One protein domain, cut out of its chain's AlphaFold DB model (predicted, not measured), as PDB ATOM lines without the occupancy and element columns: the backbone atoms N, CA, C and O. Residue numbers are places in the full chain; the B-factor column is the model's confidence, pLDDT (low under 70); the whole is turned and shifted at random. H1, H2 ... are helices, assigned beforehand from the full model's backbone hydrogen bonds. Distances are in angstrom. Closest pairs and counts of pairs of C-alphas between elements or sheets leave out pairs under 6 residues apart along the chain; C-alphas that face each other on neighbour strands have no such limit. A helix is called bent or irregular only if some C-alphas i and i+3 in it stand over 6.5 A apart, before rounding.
ATOM      1  N   SER A1107     161.722 124.295 122.888       52.41
ATOM      2  CA  SER A1107     162.486 123.541 121.880       52.41
ATOM      3  C   SER A1107     163.855 124.168 121.585       52.41
ATOM      4  O   SER A1107     164.864 123.466 121.595       52.41
ATOM      5  N   LEU A1108     163.918 125.493 121.402       50.12
ATOM      6  CA  LEU A1108     165.161 126.229 121.128       50.12
ATOM      7  C   LEU A1108     166.197 126.036 122.245       50.12
ATOM      8  O   LEU A1108     167.372 125.848 121.949       50.12
ATOM      9  N   TYR A1109     165.758 125.976 123.507       51.97
ATOM     10  CA  TYR A1109     166.635 125.728 124.662       51.97
ATOM     11  C   TYR A1109     167.236 124.316 124.742       51.97
ATOM     12  O   TYR A1109     168.128 124.096 125.566       51.97
ATOM     13  N   LYS A1110     166.761 123.363 123.927       49.16
ATOM     14  CA  LYS A1110     167.289 121.991 123.866       49.16
ATOM     15  C   LYS A1110     168.312 121.768 122.749       49.16
ATOM     16  O   LYS A1110     169.116 120.850 122.880       49.16
ATOM     17  N   ASN A1111     168.255 122.520 121.647       50.81
ATOM     18  CA  ASN A1111     168.993 122.140 120.439       50.81
ATOM     19  C   ASN A1111     170.475 122.565 120.490       50.81
ATOM     20  O   ASN A1111     170.783 123.689 120.890       50.81
ATOM     21  N   LYS A1112     171.389 121.669 120.083       45.78
ATOM     22  CA  LYS A1112     172.840 121.769 120.348       45.78
ATOM     23  C   LYS A1112     173.493 123.029 119.753       45.78
ATOM     24  O   LYS A1112     174.378 123.587 120.391       45.78
ATOM     25  N   GLN A1113     173.046 123.474 118.576       53.94
ATOM     26  CA  GLN A1113     173.626 124.601 117.824       53.94
ATOM     27  C   GLN A1113     173.100 125.987 118.264       53.94
ATOM     28  O   GLN A1113     173.720 127.009 117.993       53.94
ATOM     29  N   ASN A1114     171.981 126.064 118.996       64.25
ATOM     30  CA  ASN A1114     171.256 127.326 119.227       64.25
ATOM     31  C   ASN A1114     171.738 128.152 120.437       64.25
ATOM     32  O   ASN A1114     170.969 128.940 120.997       64.25
ATOM     33  N   VAL A1115     173.002 128.009 120.847       67.75
ATOM     34  CA  VAL A1115     173.586 128.729 121.998       67.75
ATOM     35  C   VAL A1115     173.469 130.248 121.821       67.75
ATOM     36  O   VAL A1115     172.948 130.931 122.705       67.75
ATOM     37  N   TYR A1116     173.841 130.763 120.645       71.94
ATOM     38  CA  TYR A1116     173.720 132.180 120.295       71.94
ATOM     39  C   TYR A1116     172.280 132.700 120.447       71.94
ATOM     40  O   TYR A1116     172.008 133.644 121.195       71.94
ATOM     41  N   PHE A1117     171.322 132.014 119.814       70.50
ATOM     42  CA  PHE A1117     169.903 132.362 119.886       70.50
ATOM     43  C   PHE A1117     169.337 132.264 121.309       70.50
ATOM     44  O   PHE A1117     168.432 133.028 121.654       70.50
ATOM     45  N   CYS A1118     169.862 131.383 122.167       71.88
ATOM     46  CA  CYS A1118     169.476 131.332 123.577       71.88
ATOM     47  C   CYS A1118     169.890 132.609 124.324       71.88
ATOM     48  O   CYS A1118     169.054 133.191 125.023       71.88
ATOM     49  N   TYR A1119     171.124 133.090 124.145       75.81
ATOM     50  CA  TYR A1119     171.571 134.356 124.737       75.81
ATOM     51  C   TYR A1119     170.797 135.553 124.164       75.81
ATOM     52  O   TYR A1119     170.191 136.299 124.935       75.81
ATOM     53  N   LYS A1120     170.702 135.686 122.832       78.38
ATOM     54  CA  LYS A1120     169.971 136.767 122.136       78.38
ATOM     55  C   LYS A1120     168.506 136.894 122.591       78.38
ATOM     56  O   LYS A1120     168.027 137.992 122.892       78.38
ATOM     57  N   ASN A1121     167.797 135.769 122.735       75.31
ATOM     58  CA  ASN A1121     166.414 135.764 123.229       75.31
ATOM     59  C   ASN A1121     166.301 136.128 124.721       75.31
ATOM     60  O   ASN A1121     165.364 136.831 125.100       75.31
ATOM     61  N   ASN A1122     167.233 135.696 125.582       76.12
ATOM     62  CA  ASN A1122     167.169 136.016 127.018       76.12
ATOM     63  C   ASN A1122     167.651 137.433 127.338       76.12
ATOM     64  O   ASN A1122     167.089 138.048 128.242       76.12
ATOM     65  N   PHE A1123     168.595 137.980 126.564       77.44
ATOM     66  CA  PHE A1123     168.935 139.405 126.575       77.44
ATOM     67  C   PHE A1123     167.679 140.242 126.329       77.44
ATOM     68  O   PHE A1123     167.276 141.051 127.164       77.44
ATOM     69  N   SER A1124     166.996 139.948 125.219       74.88
ATOM     70  CA  SER A1124     165.778 140.641 124.801       74.88
ATOM     71  C   SER A1124     164.653 140.520 125.839       74.88
ATOM     72  O   SER A1124     163.979 141.501 126.162       74.88
ATOM     73  N   LEU A1125     164.465 139.320 126.400       77.56
ATOM     74  CA  LEU A1125     163.440 139.040 127.404       77.56
ATOM     75  C   LEU A1125     163.698 139.768 128.729       77.56
ATOM     76  O   LEU A1125     162.775 140.380 129.269       77.56
ATOM     77  N   LEU A1126     164.928 139.718 129.250       80.50
ATOM     78  CA  LEU A1126     165.271 140.343 130.527       80.50
ATOM     79  C   LEU A1126     165.326 141.872 130.412       80.50
ATOM     80  O   LEU A1126     164.712 142.543 131.238       80.50
ATOM     81  N   LYS A1127     165.964 142.420 129.364       76.56
ATOM     82  CA  LYS A1127     166.030 143.874 129.118       76.56
ATOM     83  C   LYS A1127     164.622 144.474 129.038       76.56
ATOM     84  O   LYS A1127     164.308 145.396 129.783       76.56
ATOM     85  N   SER A1128     163.731 143.885 128.232       69.94
ATOM     86  CA  SER A1128     162.332 144.333 128.125       69.94
ATOM     87  C   SER A1128     161.546 144.197 129.439       69.94
ATOM     88  O   SER A1128     160.698 145.039 129.733       69.94
ATOM     89  N   SER A1129     161.826 143.170 130.250       72.19
ATOM     90  CA  SER A1129     161.150 142.963 131.541       72.19
ATOM     91  C   SER A1129     161.578 143.981 132.602       72.19
ATOM     92  O   SER A1129     160.730 144.477 133.340       72.19
ATOM     93  N   ILE A1130     162.872 144.322 132.657       77.12
ATOM     94  CA  ILE A1130     163.416 145.322 133.589       77.12
ATOM     95  C   ILE A1130     162.963 146.732 133.198       77.12
ATOM     96  O   ILE A1130     162.492 147.461 134.065       77.12
ATOM     97  N   LEU A1131     163.012 147.091 131.909       71.06
ATOM     98  CA  LEU A1131     162.519 148.391 131.432       71.06
ATOM     99  C   LEU A1131     161.049 148.604 131.813       71.06
ATOM    100  O   LEU A1131     160.710 149.624 132.403       71.06
ATOM    101  N   LYS A1132     160.183 147.606 131.583       64.31
ATOM    102  CA  LYS A1132     158.768 147.687 131.985       64.31
ATOM    103  C   LYS A1132     158.584 147.833 133.497       64.31
ATOM    104  O   LYS A1132     157.712 148.583 133.914       64.31
ATOM    105  N   PHE A1133     159.394 147.156 134.313       73.31
ATOM    106  CA  PHE A1133     159.354 147.302 135.774       73.31
ATOM    107  C   PHE A1133     159.737 148.720 136.229       73.31
ATOM    108  O   PHE A1133     159.036 149.305 137.052       73.31
ATOM    109  N   ILE A1134     160.806 149.284 135.654       70.50
ATOM    110  CA  ILE A1134     161.261 150.657 135.916       70.50
ATOM    111  C   ILE A1134     160.167 151.664 135.544       70.50
ATOM    112  O   ILE A1134     159.800 152.489 136.378       70.50
ATOM    113  N   CYS A1135     159.606 151.564 134.334       64.69
ATOM    114  CA  CYS A1135     158.545 152.458 133.871       64.69
ATOM    115  C   CYS A1135     157.311 152.394 134.780       64.69
ATOM    116  O   CYS A1135     156.875 153.439 135.253       64.69
ATOM    117  N   CYS A1136     156.813 151.189 135.104       61.84
ATOM    118  CA  CYS A1136     155.683 151.013 136.024       61.84
ATOM    119  C   CYS A1136     155.911 151.693 137.383       61.84
ATOM    120  O   CYS A1136     154.973 152.232 137.960       61.84
ATOM    121  N   ILE A1137     157.135 151.659 137.919       64.25
ATOM    122  CA  ILE A1137     157.441 152.268 139.219       64.25
ATOM    123  C   ILE A1137     157.609 153.785 139.107       64.25
ATOM    124  O   ILE A1137     157.102 154.488 139.974       64.25
ATOM    125  N   LYS A1138     158.227 154.312 138.039       63.53
ATOM    126  CA  LYS A1138     158.260 155.768 137.811       63.53
ATOM    127  C   LYS A1138     156.841 156.341 137.640       63.53
ATOM    128  O   LYS A1138     156.545 157.381 138.222       63.53
ATOM    129  N   THR A1139     155.933 155.636 136.955       56.88
ATOM    130  CA  THR A1139     154.517 156.046 136.850       56.88
ATOM    131  C   THR A1139     153.759 155.895 138.170       56.88
ATOM    132  O   THR A1139     152.995 156.786 138.520       56.88
ATOM    133  N   LEU A1140     153.990 154.824 138.945       56.00
ATOM    134  CA  LEU A1140     153.374 154.666 140.272       56.00
ATOM    135  C   LEU A1140     153.859 155.731 141.270       56.00
ATOM    136  O   LEU A1140     153.044 156.213 142.051       56.00
ATOM    137  N   LYS A1141     155.135 156.151 141.202       57.38
ATOM    138  CA  LYS A1141     155.625 157.308 141.969       57.38
ATOM    139  C   LYS A1141     154.871 158.573 141.557       57.38
ATOM    140  O   LYS A1141     154.318 159.233 142.422       57.38
ATOM    141  N   LYS A1142     154.781 158.880 140.254       52.72
ATOM    142  CA  LYS A1142     154.090 160.094 139.774       52.72
ATOM    143  C   LYS A1142     152.587 160.121 140.107       52.72
ATOM    144  O   LYS A1142     152.054 161.198 140.320       52.72
ATOM    145  N   MET A1143     151.908 158.970 140.149       41.97
ATOM    146  CA  MET A1143     150.450 158.902 140.368       41.97
ATOM    147  C   MET A1143     150.008 158.766 141.831       41.97
ATOM    148  O   MET A1143     148.877 159.118 142.138       41.97
ATOM    149  N   PHE A1144     150.852 158.237 142.722       46.59
ATOM    150  CA  PHE A1144     150.476 157.951 144.119       46.59
ATOM    151  C   PHE A1144     151.478 158.495 145.151       46.59
ATOM    152  O   PHE A1144     151.424 158.109 146.314       46.59
ATOM    153  N   ASN A1145     152.446 159.305 144.704       44.03
ATOM    154  CA  ASN A1145     153.594 159.843 145.450       44.03
ATOM    155  C   ASN A1145     154.354 158.831 146.343       44.03
ATOM    156  O   ASN A1145     155.012 159.189 147.316       44.03
ATOM    157  N   ALA A1146     154.282 157.542 145.997       46.38
ATOM    158  CA  ALA A1146     154.722 156.430 146.837       46.38
ATOM    159  C   ALA A1146     155.477 155.343 146.039       46.38
ATOM    160  O   ALA A1146     155.682 155.434 144.829       46.38
ATOM    161  N   PHE A1147     155.858 154.262 146.729       53.47
ATOM    162  CA  PHE A1147     156.427 153.016 146.178       53.47
ATOM    163  C   PHE A1147     157.909 153.000 145.743       53.47
ATOM    164  O   PHE A1147     158.370 151.989 145.203       53.47
ATOM    165  N   THR A1148     158.719 154.009 146.073       55.16
ATOM    166  CA  THR A1148     160.178 154.002 145.820       55.16
ATOM    167  C   THR A1148     161.006 153.372 146.952       55.16
ATOM    168  O   THR A1148     161.708 154.066 147.678       55.16
ATOM    169  N   ASN A1149     160.996 152.037 147.084       66.88
ATOM    170  CA  ASN A1149     161.943 151.318 147.962       66.88
ATOM    171  C   ASN A1149     163.047 150.620 147.142       66.88
ATOM    172  O   ASN A1149     162.837 149.555 146.554       66.88
ATOM    173  N   SER A1150     164.253 151.193 147.138       66.88
ATOM    174  CA  SER A1150     165.409 150.708 146.364       66.88
ATOM    175  C   SER A1150     165.859 149.286 146.749       66.88
ATOM    176  O   SER A1150     166.220 148.476 145.882       66.88
ATOM    177  N   THR A1151     165.771 148.927 148.038       71.69
ATOM    178  CA  THR A1151     166.083 147.570 148.528       71.69
ATOM    179  C   THR A1151     165.065 146.539 148.042       71.69
ATOM    180  O   THR A1151     165.391 145.363 147.898       71.69
ATOM    181  N   TYR A1152     163.820 146.954 147.800       73.94
ATOM    182  CA  TYR A1152     162.785 146.097 147.239       73.94
ATOM    183  C   TYR A1152     163.016 145.885 145.741       73.94
ATOM    184  O   TYR A1152     163.024 144.751 145.259       73.94
ATOM    185  N   ASN A1153     163.271 146.973 145.016       77.12
ATOM    186  CA  ASN A1153     163.447 146.955 143.566       77.12
ATOM    187  C   ASN A1153     164.660 146.098 143.153       77.12
ATOM    188  O   ASN A1153     164.570 145.302 142.215       77.12
ATOM    189  N   THR A1154     165.756 146.151 143.922       79.19
ATOM    190  CA  THR A1154     166.875 145.195 143.794       79.19
ATOM    191  C   THR A1154     166.452 143.749 144.058       79.19
ATOM    192  O   THR A1154     166.749 142.885 143.231       79.19
ATOM    193  N   LYS A1155     165.742 143.459 145.161       81.31
ATOM    194  CA  LYS A1155     165.274 142.098 145.502       81.31
ATOM    195  C   LYS A1155     164.404 141.491 144.392       81.31
ATOM    196  O   LYS A1155     164.613 140.326 144.050       81.31
ATOM    197  N   PHE A1156     163.495 142.258 143.784       80.62
ATOM    198  CA  PHE A1156     162.661 141.760 142.683       80.62
ATOM    199  C   PHE A1156     163.465 141.494 141.399       80.62
ATOM    200  O   PHE A1156     163.351 140.418 140.812       80.62
ATOM    201  N   ILE A1157     164.346 142.407 140.980       83.25
ATOM    202  CA  ILE A1157     165.164 142.192 139.772       83.25
ATOM    203  C   ILE A1157     166.154 141.028 139.981       83.25
ATOM    204  O   ILE A1157     166.350 140.207 139.082       83.25
ATOM    205  N   LEU A1158     166.701 140.863 141.192       85.31
ATOM    206  CA  LEU A1158     167.481 139.682 141.579       85.31
ATOM    207  C   LEU A1158     166.647 138.391 141.557       85.31
ATOM    208  O   LEU A1158     167.170 137.343 141.172       85.31
ATOM    209  N   PHE A1159     165.358 138.440 141.909       84.69
ATOM    210  CA  PHE A1159     164.441 137.308 141.761       84.69
ATOM    211  C   PHE A1159     164.214 136.945 140.284       84.69
ATOM    212  O   PHE A1159     164.317 135.764 139.945       84.69
ATOM    213  N   LEU A1160     164.010 137.923 139.391       82.94
ATOM    214  CA  LEU A1160     163.904 137.680 137.942       82.94
ATOM    215  C   LEU A1160     165.174 137.030 137.372       82.94
ATOM    216  O   LEU A1160     165.100 136.004 136.691       82.94
ATOM    217  N   ILE A1161     166.348 137.577 137.710       85.88
ATOM    218  CA  ILE A1161     167.652 137.022 137.318       85.88
ATOM    219  C   ILE A1161     167.811 135.595 137.860       85.88
ATOM    220  O   ILE A1161     168.186 134.692 137.116       85.88
ATOM    221  N   SER A1162     167.475 135.355 139.132       85.31
ATOM    222  CA  SER A1162     167.523 134.029 139.766       85.31
ATOM    223  C   SER A1162     166.584 133.023 139.088       85.31
ATOM    224  O   SER A1162     166.968 131.870 138.873       85.31
ATOM    225  N   TYR A1163     165.382 133.453 138.693       83.06
ATOM    226  CA  TYR A1163     164.420 132.629 137.965       83.06
ATOM    227  C   TYR A1163     164.953 132.217 136.587       83.06
ATOM    228  O   TYR A1163     164.999 131.025 136.275       83.06
ATOM    229  N   MET A1164     165.416 133.180 135.783       80.62
ATOM    230  CA  MET A1164     165.956 132.904 134.447       80.62
ATOM    231  C   MET A1164     167.229 132.051 134.518       80.62
ATOM    232  O   MET A1164     167.349 131.070 133.786       80.62
ATOM    233  N   ASN A1165     168.127 132.342 135.464       83.69
ATOM    234  CA  ASN A1165     169.343 131.567 135.714       83.69
ATOM    235  C   ASN A1165     169.028 130.091 136.043       83.69
ATOM    236  O   ASN A1165     169.645 129.193 135.479       83.69
ATOM    237  N   LYS A1166     168.010 129.815 136.876       80.81
ATOM    238  CA  LYS A1166     167.553 128.443 137.197       80.81
ATOM    239  C   LYS A1166     166.984 127.669 136.003       80.81
ATOM    240  O   LYS A1166     166.952 126.438 136.054       80.81
ATOM    241  N   MET A1167     166.503 128.349 134.962       70.50
ATOM    242  CA  MET A1167     166.033 127.691 133.738       70.50
ATOM    243  C   MET A1167     167.161 127.496 132.726       70.50
ATOM    244  O   MET A1167     167.230 126.434 132.115       70.50
ATOM    245  N   LEU A1168     168.075 128.461 132.606       71.12
ATOM    246  CA  LEU A1168     169.205 128.401 131.677       71.12
ATOM    247  C   LEU A1168     170.304 127.423 132.131       71.12
ATOM    248  O   LEU A1168     170.785 126.656 131.306       71.12
ATOM    249  N   ILE A1169     170.615 127.339 133.432       71.50
ATOM    250  CA  ILE A1169     171.590 126.372 133.995       71.50
ATOM    251  C   ILE A1169     171.225 124.903 133.694       71.50
ATOM    252  O   ILE A1169     172.091 124.031 133.716       71.50
ATOM    253  N   LYS A1170     169.960 124.598 133.368       65.00
ATOM    254  CA  LYS A1170     169.554 123.244 132.946       65.00
ATOM    255  C   LYS A1170     170.196 122.815 131.624       65.00
ATOM    256  O   LYS A1170     170.319 121.617 131.387       65.00
ATOM    257  N   ASN A1171     170.604 123.761 130.779       66.00
ATOM    258  CA  ASN A1171     171.439 123.481 129.621       66.00
ATOM    259  C   ASN A1171     172.914 123.605 130.038       66.00
ATOM    260  O   ASN A1171     173.457 124.706 130.122       66.00
ATOM    261  N   LYS A1172     173.556 122.453 130.291       62.06
ATOM    262  CA  LYS A1172     174.952 122.356 130.761       62.06
ATOM    263  C   LYS A1172     175.974 123.092 129.873       62.06
ATOM    264  O   LYS A1172     177.057 123.388 130.359       62.06
ATOM    265  N   LYS A1173     175.661 123.380 128.599       64.62
ATOM    266  CA  LYS A1173     176.585 124.048 127.664       64.62
ATOM    267  C   LYS A1173     176.666 125.574 127.831       64.62
ATOM    268  O   LYS A1173     177.563 126.188 127.264       64.62
ATOM    269  N   LEU A1174     175.761 126.209 128.583       68.69
ATOM    270  CA  LEU A1174     175.749 127.669 128.727       68.69
ATOM    271  C   LEU A1174     176.755 128.144 129.796       68.69
ATOM    272  O   LEU A1174     176.466 128.116 130.995       68.69
ATOM    273  N   LYS A1175     177.927 128.630 129.367       74.12
ATOM    274  CA  LYS A1175     178.924 129.284 130.241       74.12
ATOM    275  C   LYS A1175     178.442 130.688 130.683       74.12
ATOM    276  O   LYS A1175     177.543 131.276 130.084       74.12
ATOM    277  N   PHE A1176     178.986 131.226 131.779       77.44
ATOM    278  CA  PHE A1176     178.760 132.605 132.281       77.44
ATOM    279  C   PHE A1176     177.304 133.115 132.444       77.44
ATOM    280  O   PHE A1176     177.104 134.314 132.636       77.44
ATOM    281  N   VAL A1177     176.272 132.256 132.447       80.94
ATOM    282  CA  VAL A1177     174.837 132.650 132.466       80.94
ATOM    283  C   VAL A1177     174.502 133.719 133.514       80.94
ATOM    284  O   VAL A1177     173.792 134.683 133.223       80.94
ATOM    285  N   LYS A1178     175.031 133.588 134.735       85.06
ATOM    286  CA  LYS A1178     174.780 134.553 135.815       85.06
ATOM    287  C   LYS A1178     175.392 135.931 135.519       85.06
ATOM    288  O   LYS A1178     174.747 136.940 135.796       85.06
ATOM    289  N   LEU A1179     176.595 135.975 134.941       85.38
ATOM    290  CA  LEU A1179     177.252 137.214 134.512       85.38
ATOM    291  C   LEU A1179     176.488 137.848 133.341       85.38
ATOM    292  O   LEU A1179     176.191 139.037 133.397       85.38
ATOM    293  N   PHE A1180     176.070 137.049 132.352       85.94
ATOM    294  CA  PHE A1180     175.255 137.495 131.214       85.94
ATOM    295  C   PHE A1180     173.972 138.218 131.645       85.94
ATOM    296  O   PHE A1180     173.686 139.323 131.183       85.94
ATOM    297  N   LEU A1181     173.199 137.619 132.558       86.69
ATOM    298  CA  LEU A1181     171.932 138.189 133.027       86.69
ATOM    299  C   LEU A1181     172.143 139.484 133.835       86.69
ATOM    300  O   LEU A1181     171.336 140.403 133.736       86.69
ATOM    301  N   ILE A1182     173.240 139.596 134.592       89.06
ATOM    302  CA  ILE A1182     173.571 140.810 135.361       89.06
ATOM    303  C   ILE A1182     174.108 141.923 134.451       89.06
ATOM    304  O   ILE A1182     173.700 143.071 134.595       89.06
ATOM    305  N   GLN A1183     174.951 141.590 133.472       87.50
ATOM    306  CA  GLN A1183     175.407 142.519 132.434       87.50
ATOM    307  C   GLN A1183     174.207 143.044 131.616       87.50
ATOM    308  O   GLN A1183     174.083 144.248 131.413       87.50
ATOM    309  N   THR A1184     173.259 142.169 131.253       85.50
ATOM    310  CA  THR A1184     171.982 142.543 130.607       85.50
ATOM    311  C   THR A1184     171.144 143.484 131.478       85.50
ATOM    312  O   THR A1184     170.558 144.435 130.966       85.50
ATOM    313  N   ALA A1185     171.077 143.242 132.793       86.94
ATOM    314  CA  ALA A1185     170.338 144.099 133.717       86.94
ATOM    315  C   ALA A1185     170.958 145.501 133.827       86.94
ATOM    316  O   ALA A1185     170.236 146.489 133.729       86.94
ATOM    317  N   ILE A1186     172.287 145.595 133.950       86.44
ATOM    318  CA  ILE A1186     173.019 146.875 133.934       86.44
ATOM    319  C   ILE A1186     172.738 147.640 132.634       86.44
ATOM    320  O   ILE A1186     172.428 148.828 132.677       86.44
ATOM    321  N   GLU A1187     172.762 146.961 131.486       82.94
ATOM    322  CA  GLU A1187     172.507 147.605 130.193       82.94
ATOM    323  C   GLU A1187     171.028 147.997 129.991       82.94
ATOM    324  O   GLU A1187     170.729 148.877 129.186       82.94
ATOM    325  N   ALA A1188     170.094 147.408 130.748       81.94
ATOM    326  CA  ALA A1188     168.709 147.880 130.837       81.94
ATOM    327  C   ALA A1188     168.594 149.175 131.664       81.94
ATOM    328  O   ALA A1188     167.875 150.080 131.256       81.94
ATOM    329  N   PHE A1189     169.332 149.294 132.776       81.88
ATOM    330  CA  PHE A1189     169.388 150.522 133.582       81.88
ATOM    331  C   PHE A1189     170.010 151.698 132.816       81.88
ATOM    332  O   PHE A1189     169.419 152.775 132.781       81.88
ATOM    333  N   ARG A1190     171.148 151.486 132.133       79.75
ATOM    334  CA  ARG A1190     171.790 152.522 131.292       79.75
ATOM    335  C   ARG A1190     170.859 153.006 130.176       79.75
ATOM    336  O   ARG A1190     170.792 154.193 129.895       79.75
ATOM    337  N   TYR A1191     170.106 152.090 129.567       75.44
ATOM    338  CA  TYR A1191     169.148 152.414 128.505       75.44
ATOM    339  C   TYR A1191     167.887 153.140 129.014       75.44
ATOM    340  O   TYR A1191     167.177 153.742 128.222       75.44
ATOM    341  N   ALA A1192     167.623 153.129 130.325       67.19
ATOM    342  CA  ALA A1192     166.546 153.889 130.964       67.19
ATOM    343  C   ALA A1192     166.990 155.283 131.470       67.19
ATOM    344  O   ALA A1192     166.290 155.869 132.293       67.19
ATOM    345  N   ARG A1193     168.160 155.781 131.025       71.06
ATOM    346  CA  ARG A1193     168.810 157.033 131.478       71.06
ATOM    347  C   ARG A1193     169.035 157.134 133.006       71.06
ATOM    348  O   ARG A1193     169.201 158.225 133.535       71.06
ATOM    349  N   ILE A1194     169.097 156.006 133.728       70.81
ATOM    350  CA  ILE A1194     169.357 155.988 135.182       70.81
ATOM    351  C   ILE A1194     170.863 156.169 135.421       70.81
ATOM    352  O   ILE A1194     171.616 155.193 135.506       70.81
ATOM    353  N   PHE A1195     171.286 157.431 135.489       66.12
ATOM    354  CA  PHE A1195     172.671 157.847 135.726       66.12
ATOM    355  C   PHE A1195     172.818 158.720 136.981       66.12
ATOM    356  O   PHE A1195     173.735 158.475 137.762       66.12
ATOM    357  N   ASN A1196     171.900 159.666 137.198       65.50
ATOM    358  CA  ASN A1196     171.954 160.652 138.282       65.50
ATOM    359  C   ASN A1196     171.657 160.024 139.653       65.50
ATOM    360  O   ASN A1196     170.837 159.107 139.764       65.50
ATOM    361  N   GLN A1197     172.267 160.568 140.712       62.78
ATOM    362  CA  GLN A1197     172.127 160.041 142.079       62.78
ATOM    363  C   GLN A1197     170.692 160.152 142.625       62.78
ATOM    364  O   GLN A1197     170.216 159.241 143.301       62.78
ATOM    365  N   GLN A1198     169.994 161.228 142.249       58.41
ATOM    366  CA  GLN A1198     168.603 161.537 142.603       58.41
ATOM    367  C   GLN A1198     167.578 160.515 142.062       58.41
ATOM    368  O   GLN A1198     166.448 160.439 142.548       58.41
ATOM    369  N   ASP A1199     167.925 159.722 141.039       66.94
ATOM    370  CA  ASP A1199     166.975 158.784 140.440       66.94
ATOM    371  C   ASP A1199     166.799 157.543 141.330       66.94
ATOM    372  O   ASP A1199     167.741 156.799 141.593       66.94
ATOM    373  N   SER A1200     165.559 157.266 141.745       65.94
ATOM    374  CA  SER A1200     165.158 156.217 142.711       65.94
ATOM    375  C   SER A1200     165.636 154.772 142.437       65.94
ATOM    376  O   SER A1200     165.457 153.878 143.271       65.94
ATOM    377  N   PHE A1201     166.244 154.521 141.276       76.56
ATOM    378  CA  PHE A1201     166.846 153.250 140.873       76.56
ATOM    379  C   PHE A1201     168.387 153.251 140.854       76.56
ATOM    380  O   PHE A1201     168.985 152.185 140.674       76.56
ATOM    381  N   TYR A1202     169.055 154.385 141.067       79.69
ATOM    382  CA  TYR A1202     170.515 154.488 141.076       79.69
ATOM    383  C   TYR A1202     171.193 153.571 142.121       79.69
ATOM    384  O   TYR A1202     172.118 152.837 141.745       79.69
ATOM    385  N   PRO A1203     170.682 153.425 143.367       79.12
ATOM    386  CA  PRO A1203     171.206 152.429 144.310       79.12
ATOM    387  C   PRO A1203     171.074 150.983 143.801       79.12
ATOM    388  O   PRO A1203     171.896 150.119 144.119       79.12
ATOM    389  N   CYS A1204     170.073 150.692 142.955       80.38
ATOM    390  CA  CYS A1204     169.955 149.387 142.310       80.38
ATOM    391  C   CYS A1204     171.080 149.164 141.290       80.38
ATOM    392  O   CYS A1204     171.704 148.099 141.295       80.38
ATOM    393  N   LEU A1205     171.376 150.166 140.455       83.69
ATOM    394  CA  LEU A1205     172.477 150.119 139.491       83.69
ATOM    395  C   LEU A1205     173.831 149.930 140.195       83.69
ATOM    396  O   LEU A1205     174.599 149.051 139.793       83.69
ATOM    397  N   GLN A1206     174.101 150.669 141.277       83.69
ATOM    398  CA  GLN A1206     175.304 150.471 142.095       83.69
ATOM    399  C   GLN A1206     175.413 149.032 142.625       83.69
ATOM    400  O   GLN A1206     176.472 148.407 142.517       83.69
ATOM    401  N   HIS A1207     174.321 148.467 143.150       85.12
ATOM    402  CA  HIS A1207     174.314 147.094 143.660       85.12
ATOM    403  C   HIS A1207     174.644 146.072 142.555       85.12
ATOM    404  O   HIS A1207     175.472 145.178 142.760       85.12
ATOM    405  N   PHE A1208     174.089 146.229 141.347       86.44
ATOM    406  CA  PHE A1208     174.441 145.370 140.211       86.44
ATOM    407  C   PHE A1208     175.887 145.571 139.728       86.44
ATOM    408  O   PHE A1208     176.546 144.573 139.422       86.44
ATOM    409  N   ARG A1209     176.432 146.800 139.743       87.00
ATOM    410  CA  ARG A1209     177.868 147.064 139.495       87.00
ATOM    411  C   ARG A1209     178.756 146.320 140.512       87.00
ATOM    412  O   ARG A1209     179.688 145.625 140.099       87.00
ATOM    413  N   LYS A1210     178.429 146.369 141.814       87.94
ATOM    414  CA  LYS A1210     179.151 145.639 142.882       87.94
ATOM    415  C   LYS A1210     179.089 144.109 142.683       87.94
ATOM    416  O   LYS A1210     180.107 143.435 142.836       87.94
ATOM    417  N   ILE A1211     177.950 143.542 142.257       86.75
ATOM    418  CA  ILE A1211     177.863 142.101 141.923       86.75
ATOM    419  C   ILE A1211     178.654 141.759 140.645       86.75
ATOM    420  O   ILE A1211     179.308 140.715 140.609       86.75
ATOM    421  N   LYS A1212     178.641 142.617 139.612       89.56
ATOM    422  CA  LYS A1212     179.432 142.424 138.382       89.56
ATOM    423  C   LYS A1212     180.930 142.329 138.692       89.56
ATOM    424  O   LYS A1212     181.538 141.348 138.270       89.56
ATOM    425  N   LYS A1213     181.499 143.276 139.462       86.88
ATOM    426  CA  LYS A1213     182.915 143.226 139.894       86.88
ATOM    427  C   LYS A1213     183.227 141.884 140.583       86.88
ATOM    428  O   LYS A1213     184.097 141.148 140.130       86.88
ATOM    429  N   ARG A1214     182.430 141.487 141.588       86.44
ATOM    430  CA  ARG A1214     182.605 140.209 142.319       86.44
ATOM    431  C   ARG A1214     182.547 138.957 141.429       86.44
ATOM    432  O   ARG A1214     183.263 137.995 141.695       86.44
ATOM    433  N   LEU A1215     181.707 138.939 140.391       84.25
ATOM    434  CA  LEU A1215     181.656 137.816 139.445       84.25
ATOM    435  C   LEU A1215     182.860 137.796 138.500       84.25
ATOM    436  O   LEU A1215     183.417 136.725 138.287       84.25
ATOM    437  N   ILE A1216     183.273 138.949 137.966       84.38
ATOM    438  CA  ILE A1216     184.449 139.046 137.090       84.38
ATOM    439  C   ILE A1216     185.704 138.577 137.828       84.38
ATOM    440  O   ILE A1216     186.412 137.726 137.300       84.38
ATOM    441  N   ASN A1217     185.930 139.032 139.063       83.12
ATOM    442  CA  ASN A1217     187.093 138.612 139.848       83.12
ATOM    443  C   ASN A1217     187.090 137.089 140.077       83.12
ATOM    444  O   ASN A1217     188.100 136.436 139.833       83.12
ATOM    445  N   LYS A1218     185.936 136.489 140.417       81.12
ATOM    446  CA  LYS A1218     185.824 135.024 140.550       81.12
ATOM    447  C   LYS A1218     186.112 134.263 139.242       81.12
ATOM    448  O   LYS A1218     186.585 133.132 139.309       81.12
ATOM    449  N   TYR A1219     185.832 134.839 138.073       76.50
ATOM    450  CA  TYR A1219     186.167 134.213 136.787       76.50
ATOM    451  C   TYR A1219     187.615 134.479 136.335       76.50
ATOM    452  O   TYR A1219     188.179 133.622 135.662       76.50
ATOM    453  N   LYS A1220     188.232 135.603 136.738       75.44
ATOM    454  CA  LYS A1220     189.663 135.885 136.508       75.44
ATOM    455  C   LYS A1220     190.577 134.898 137.246       75.44
ATOM    456  O   LYS A1220     191.521 134.410 136.642       75.44
ATOM    457  N   ILE A1221     190.276 134.601 138.516       71.25
ATOM    458  CA  ILE A1221     191.122 133.764 139.397       71.25
ATOM    459  C   ILE A1221     191.257 132.318 138.886       71.25
ATOM    460  O   ILE A1221     192.300 131.703 139.037       71.25
ATOM    461  N   GLY A1222     190.222 131.759 138.254       59.31
ATOM    462  CA  GLY A1222     190.237 130.371 137.781       59.31
ATOM    463  C   GLY A1222     190.708 130.205 136.335       59.31
ATOM    464  O   GLY A1222     189.961 129.603 135.575       59.31
ATOM    465  N   HIS A1223     191.840 130.793 135.927       47.94
ATOM    466  CA  HIS A1223     192.492 130.684 134.594       47.94
ATOM    467  C   HIS A1223     191.640 130.996 133.334       47.94
ATOM    468  O   HIS A1223     192.129 130.969 132.210       47.94
ATOM    469  N   ASN A1224     190.373 131.391 133.474       58.44
ATOM    470  CA  ASN A1224     189.431 131.556 132.362       58.44
ATOM    471  C   ASN A1224     189.495 132.954 131.691       58.44
ATOM    472  O   ASN A1224     188.461 133.503 131.298       58.44
ATOM    473  N   LYS A1225     190.696 133.547 131.544       66.06
ATOM    474  CA  LYS A1225     190.900 134.880 130.925       66.06
ATOM    475  C   LYS A1225     190.347 134.932 129.486       66.06
ATOM    476  O   LYS A1225     189.574 135.837 129.166       66.06
ATOM    477  N   ASN A1226     190.663 133.939 128.651       68.31
ATOM    478  CA  ASN A1226     190.266 133.916 127.233       68.31
ATOM    479  C   ASN A1226     188.753 133.714 127.055       68.31
ATOM    480  O   ASN A1226     188.106 134.500 126.364       68.31
ATOM    481  N   LEU A1227     188.145 132.789 127.805       68.44
ATOM    482  CA  LEU A1227     186.685 132.624 127.814       68.44
ATOM    483  C   LEU A1227     185.931 133.880 128.311       68.44
ATOM    484  O   LEU A1227     184.756 134.075 127.990       68.44
ATOM    485  N   LEU A1228     186.581 134.741 129.106       78.44
ATOM    486  CA  LEU A1228     186.019 136.032 129.510       78.44
ATOM    487  C   LEU A1228     186.091 137.068 128.370       78.44
ATOM    488  O   LEU A1228     185.145 137.844 128.213       78.44
ATOM    489  N   ARG A1229     187.161 137.059 127.555       76.44
ATOM    490  CA  ARG A1229     187.255 137.843 126.305       76.44
ATOM    491  C   ARG A1229     186.153 137.412 125.329       76.44
ATOM    492  O   ARG A1229     185.343 138.253 124.944       76.44
ATOM    493  N   GLU A1230     186.029 136.112 125.034       75.06
ATOM    494  CA  GLU A1230     184.936 135.539 124.218       75.06
ATOM    495  C   GLU A1230     183.549 135.987 124.700       75.06
ATOM    496  O   GLU A1230     182.710 136.421 123.911       75.06
ATOM    497  N   PHE A1231     183.301 135.915 126.013       83.94
ATOM    498  CA  PHE A1231     182.040 136.347 126.610       83.94
ATOM    499  C   PHE A1231     181.740 137.828 126.332       83.94
ATOM    500  O   PHE A1231     180.589 138.172 126.042       83.94
ATOM    501  N   PHE A1232     182.742 138.710 126.410       82.50
ATOM    502  CA  PHE A1232     182.556 140.126 126.100       82.50
ATOM    503  C   PHE A1232     182.373 140.376 124.600       82.50
ATOM    504  O   PHE A1232     181.492 141.163 124.258       82.50
ATOM    505  N   PHE A1233     183.091 139.675 123.715       81.25
ATOM    506  CA  PHE A1233     182.833 139.724 122.269       81.25
ATOM    507  C   PHE A1233     181.400 139.284 121.943       81.25
ATOM    508  O   PHE A1233     180.655 140.044 121.327       81.25
ATOM    509  N   LEU A1234     180.958 138.127 122.446       80.56
ATOM    510  CA  LEU A1234     179.596 137.615 122.269       80.56
ATOM    511  C   LEU A1234     178.533 138.589 122.807       80.56
ATOM    512  O   LEU A1234     177.525 138.840 122.143       80.56
ATOM    513  N   PHE A1235     178.741 139.161 123.997       83.56
ATOM    514  CA  PHE A1235     177.815 140.138 124.574       83.56
ATOM    515  C   PHE A1235     177.776 141.442 123.763       83.56
ATOM    516  O   PHE A1235     176.693 141.976 123.524       83.56
ATOM    517  N   ASN A1236     178.929 141.942 123.314       82.19
ATOM    518  CA  ASN A1236     179.028 143.167 122.522       82.19
ATOM    519  C   ASN A1236     178.464 142.983 121.107       82.19
ATOM    520  O   ASN A1236     177.791 143.883 120.613       82.19
ATOM    521  N   PHE A1237     178.650 141.817 120.487       81.31
ATOM    522  CA  PHE A1237     178.044 141.464 119.202       81.31
ATOM    523  C   PHE A1237     176.514 141.388 119.313       81.31
ATOM    524  O   PHE A1237     175.812 142.063 118.562       81.31
ATOM    525  N   ILE A1238     175.984 140.674 120.320       79.12
ATOM    526  CA  ILE A1238     174.540 140.667 120.623       79.12
ATOM    527  C   ILE A1238     174.037 142.095 120.883       79.12
ATOM    528  O   ILE A1238     172.971 142.452 120.393       79.12
ATOM    529  N   LYS A1239     174.788 142.934 121.609       80.00
ATOM    530  CA  LYS A1239     174.432 144.339 121.870       80.00
ATOM    531  C   LYS A1239     174.423 145.201 120.599       80.00
ATOM    532  O   LYS A1239     173.514 146.016 120.476       80.00
ATOM    533  N   LYS A1240     175.400 145.053 119.692       79.00
ATOM    534  CA  LYS A1240     175.474 145.788 118.412       79.00
ATOM    535  C   LYS A1240     174.319 145.390 117.489       79.00
ATOM    536  O   LYS A1240     173.588 146.256 117.020       79.00
ATOM    537  N   GLU A1241     174.091 144.091 117.294       74.94
ATOM    538  CA  GLU A1241     172.982 143.594 116.470       74.94
ATOM    539  C   GLU A1241     171.612 144.011 117.053       74.94
ATOM    540  O   GLU A1241     170.731 144.497 116.344       74.94
ATOM    541  N   LEU A1242     171.464 143.925 118.380       68.69
ATOM    542  CA  LEU A1242     170.296 144.398 119.128       68.69
ATOM    543  C   LEU A1242     170.377 145.891 119.516       68.69
ATOM    544  O   LEU A1242     169.810 146.287 120.538       68.69
ATOM    545  N   TYR A1243     171.043 146.726 118.711       65.12
ATOM    546  CA  TYR A1243     171.005 148.186 118.854       65.12
ATOM    547  C   TYR A1243     169.884 148.805 118.002       65.12
ATOM    548  O   TYR A1243     169.027 149.514 118.526       65.12
ATOM    549  N   ASN A1244     169.835 148.467 116.706       52.34
ATOM    550  CA  ASN A1244     168.867 149.033 115.754       52.34
ATOM    551  C   ASN A1244     167.528 148.277 115.696       52.34
ATOM    552  O   ASN A1244     166.519 148.847 115.293       52.34
ATOM    553  N   SER A1245     167.474 147.016 116.135       49.84
ATOM    554  CA  SER A1245     166.270 146.172 116.059       49.84
ATOM    555  C   SER A1245     165.200 146.473 117.131       49.84
ATOM    556  O   SER A1245     164.441 145.574 117.506       49.84
ATOM    557  N   TRP A1246     165.189 147.676 117.712       55.25
ATOM    558  CA  TRP A1246     164.404 148.017 118.908       55.25
ATOM    559  C   TRP A1246     163.502 149.233 118.688       55.25
ATOM    560  O   TRP A1246     163.852 150.110 117.899       55.25
ATOM    561  N   PRO A1247     162.344 149.319 119.376       41.09
ATOM    562  CA  PRO A1247     161.430 150.439 119.205       41.09
ATOM    563  C   PRO A1247     162.100 151.776 119.531       41.09
ATOM    564  O   PRO A1247     162.610 151.959 120.640       41.09
ATOM    565  N   TYR A1248     162.007 152.731 118.599       39.38
ATOM    566  CA  TYR A1248     162.436 154.119 118.808       39.38
ATOM    567  C   TYR A1248     161.809 154.745 120.070       39.38
ATOM    568  O   TYR A1248     162.463 155.552 120.706       39.38
ATOM    569  N   MET A1249     160.634 154.273 120.515       33.66
ATOM    570  CA  MET A1249     159.984 154.612 121.796       33.66
ATOM    571  C   MET A1249     160.882 154.585 123.050       33.66
ATOM    572  O   MET A1249     160.526 155.200 124.046       33.66
ATOM    573  N   PHE A1250     161.988 153.828 123.058       36.94
ATOM    574  CA  PHE A1250     162.937 153.814 124.185       36.94
ATOM    575  C   PHE A1250     164.250 154.563 123.896       36.94
ATOM    576  O   PHE A1250     165.054 154.752 124.807       36.94
ATOM    577  N   LYS A1251     164.468 155.031 122.659       36.78
ATOM    578  CA  LYS A1251     165.361 156.166 122.403       36.78
ATOM    579  C   LYS A1251     164.570 157.426 122.765       36.78
ATOM    580  O   LYS A1251     163.979 158.055 121.895       36.78
TER     581      LYS A1251
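What this domain is: This is residues 1107 to 1251 of the 1254 residues of the protein "Telomerase reverse transcriptase" of Plasmodium falciparum (isolate Dd2) (UniProt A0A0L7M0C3). The short helix H3 lies in the middle of a splayed, up-and-down bundle of four helices, with H1, H2 and H4 packed round it, each running against the one before. H5 folds back from the end of H4 and slants past H3 towards H1, on the side of H3 away from H2, and is only loosely joined to the bundle. The printed part has 145 residues with five named helices, in the order H1, H2, H3, H4, H5, and no named strand; its class is all helix. It is compact, with a radius of gyration of the C-alphas of 16.0 A, and spans 49 by 33 by 26 A.

Where its parts are: Find C-alpha 1115 at (173.586, 128.729, 121.998); from there H1, residues 1115 to 1144, runs 43.3 A to C-alpha 1144 at (150.476, 157.951, 144.119). Next look for H2, residues 1150 to 1168, 27.0 A long, and then H3, residues 1177 to 1191, 20.9 A long. H4, residues 1202 to 1221, runs 29.3 A. H5, residues 1225 to 1244, runs 30.3 A and ends at C-alpha 1244 at (168.867, 149.033, 115.754); it is irregular, but only just, with C-alphas 1241 and 1244 6.9 A apart.

How they stand to each other: Start at the hairpin of H1 and H2: they only just touch, with 3 pairs of C-alphas within 8 A, the closest being Ile 1130 and Ile 1157 at 7.1 A, at a shallow tilt of 22 degrees, opposite ways. H1 touches H3 with residues 1122 to 1131 alone, at a steep tilt of 44 degrees, the same way; their closest C-alphas, of Lys 1127 and Ala 1188, are 5.1 A apart. H2 and H3 form a hairpin and touch at a steep tilt of 43 degrees, with the C-alphas of Ile 1161 and Leu 1181 closest at 6.2 A. H3 and H4 form a hairpin too, at a shallow tilt of 34 degrees, only just short of steep; their closest C-alphas are those of Ile 1186 and Leu 1205, 6.5 A apart. H2 touches H4 where the C-alphas of Thr 1154 and Cys 1204 come closest, 5.4 A. H4 and H5 touch only at the corner, and only just, with 3 pairs of C-alphas within 8 A, the closest being Tyr 1219 and Leu 1228 at 7.5 A. H5 is close to H1 but not clearly touching, with the C-alphas of Lys 1120 and Ile 1238 closest at 6.2 A. H1 and H4 are apart, as are H2 and H5. In the backbones of H1, H2, H3 and H4 every O i to N i+4 pair is within hydrogen-bond range; in H5, 15 of 16 are.

The domain as a whole: The two C-alphas farthest apart, those of Phe 1144 and His 1223, are 51.0 A apart. The printed part has no cut, and its links between helices are tight from H1 to H2 and from H4 to H5, and short from H2 to H3 and from H3 to H4. The mean pLDDT of the printed part is 71.3, and 55 residues are under 70, among them 1107 to 1115, 1135 to 1150 and 1242 to 1251.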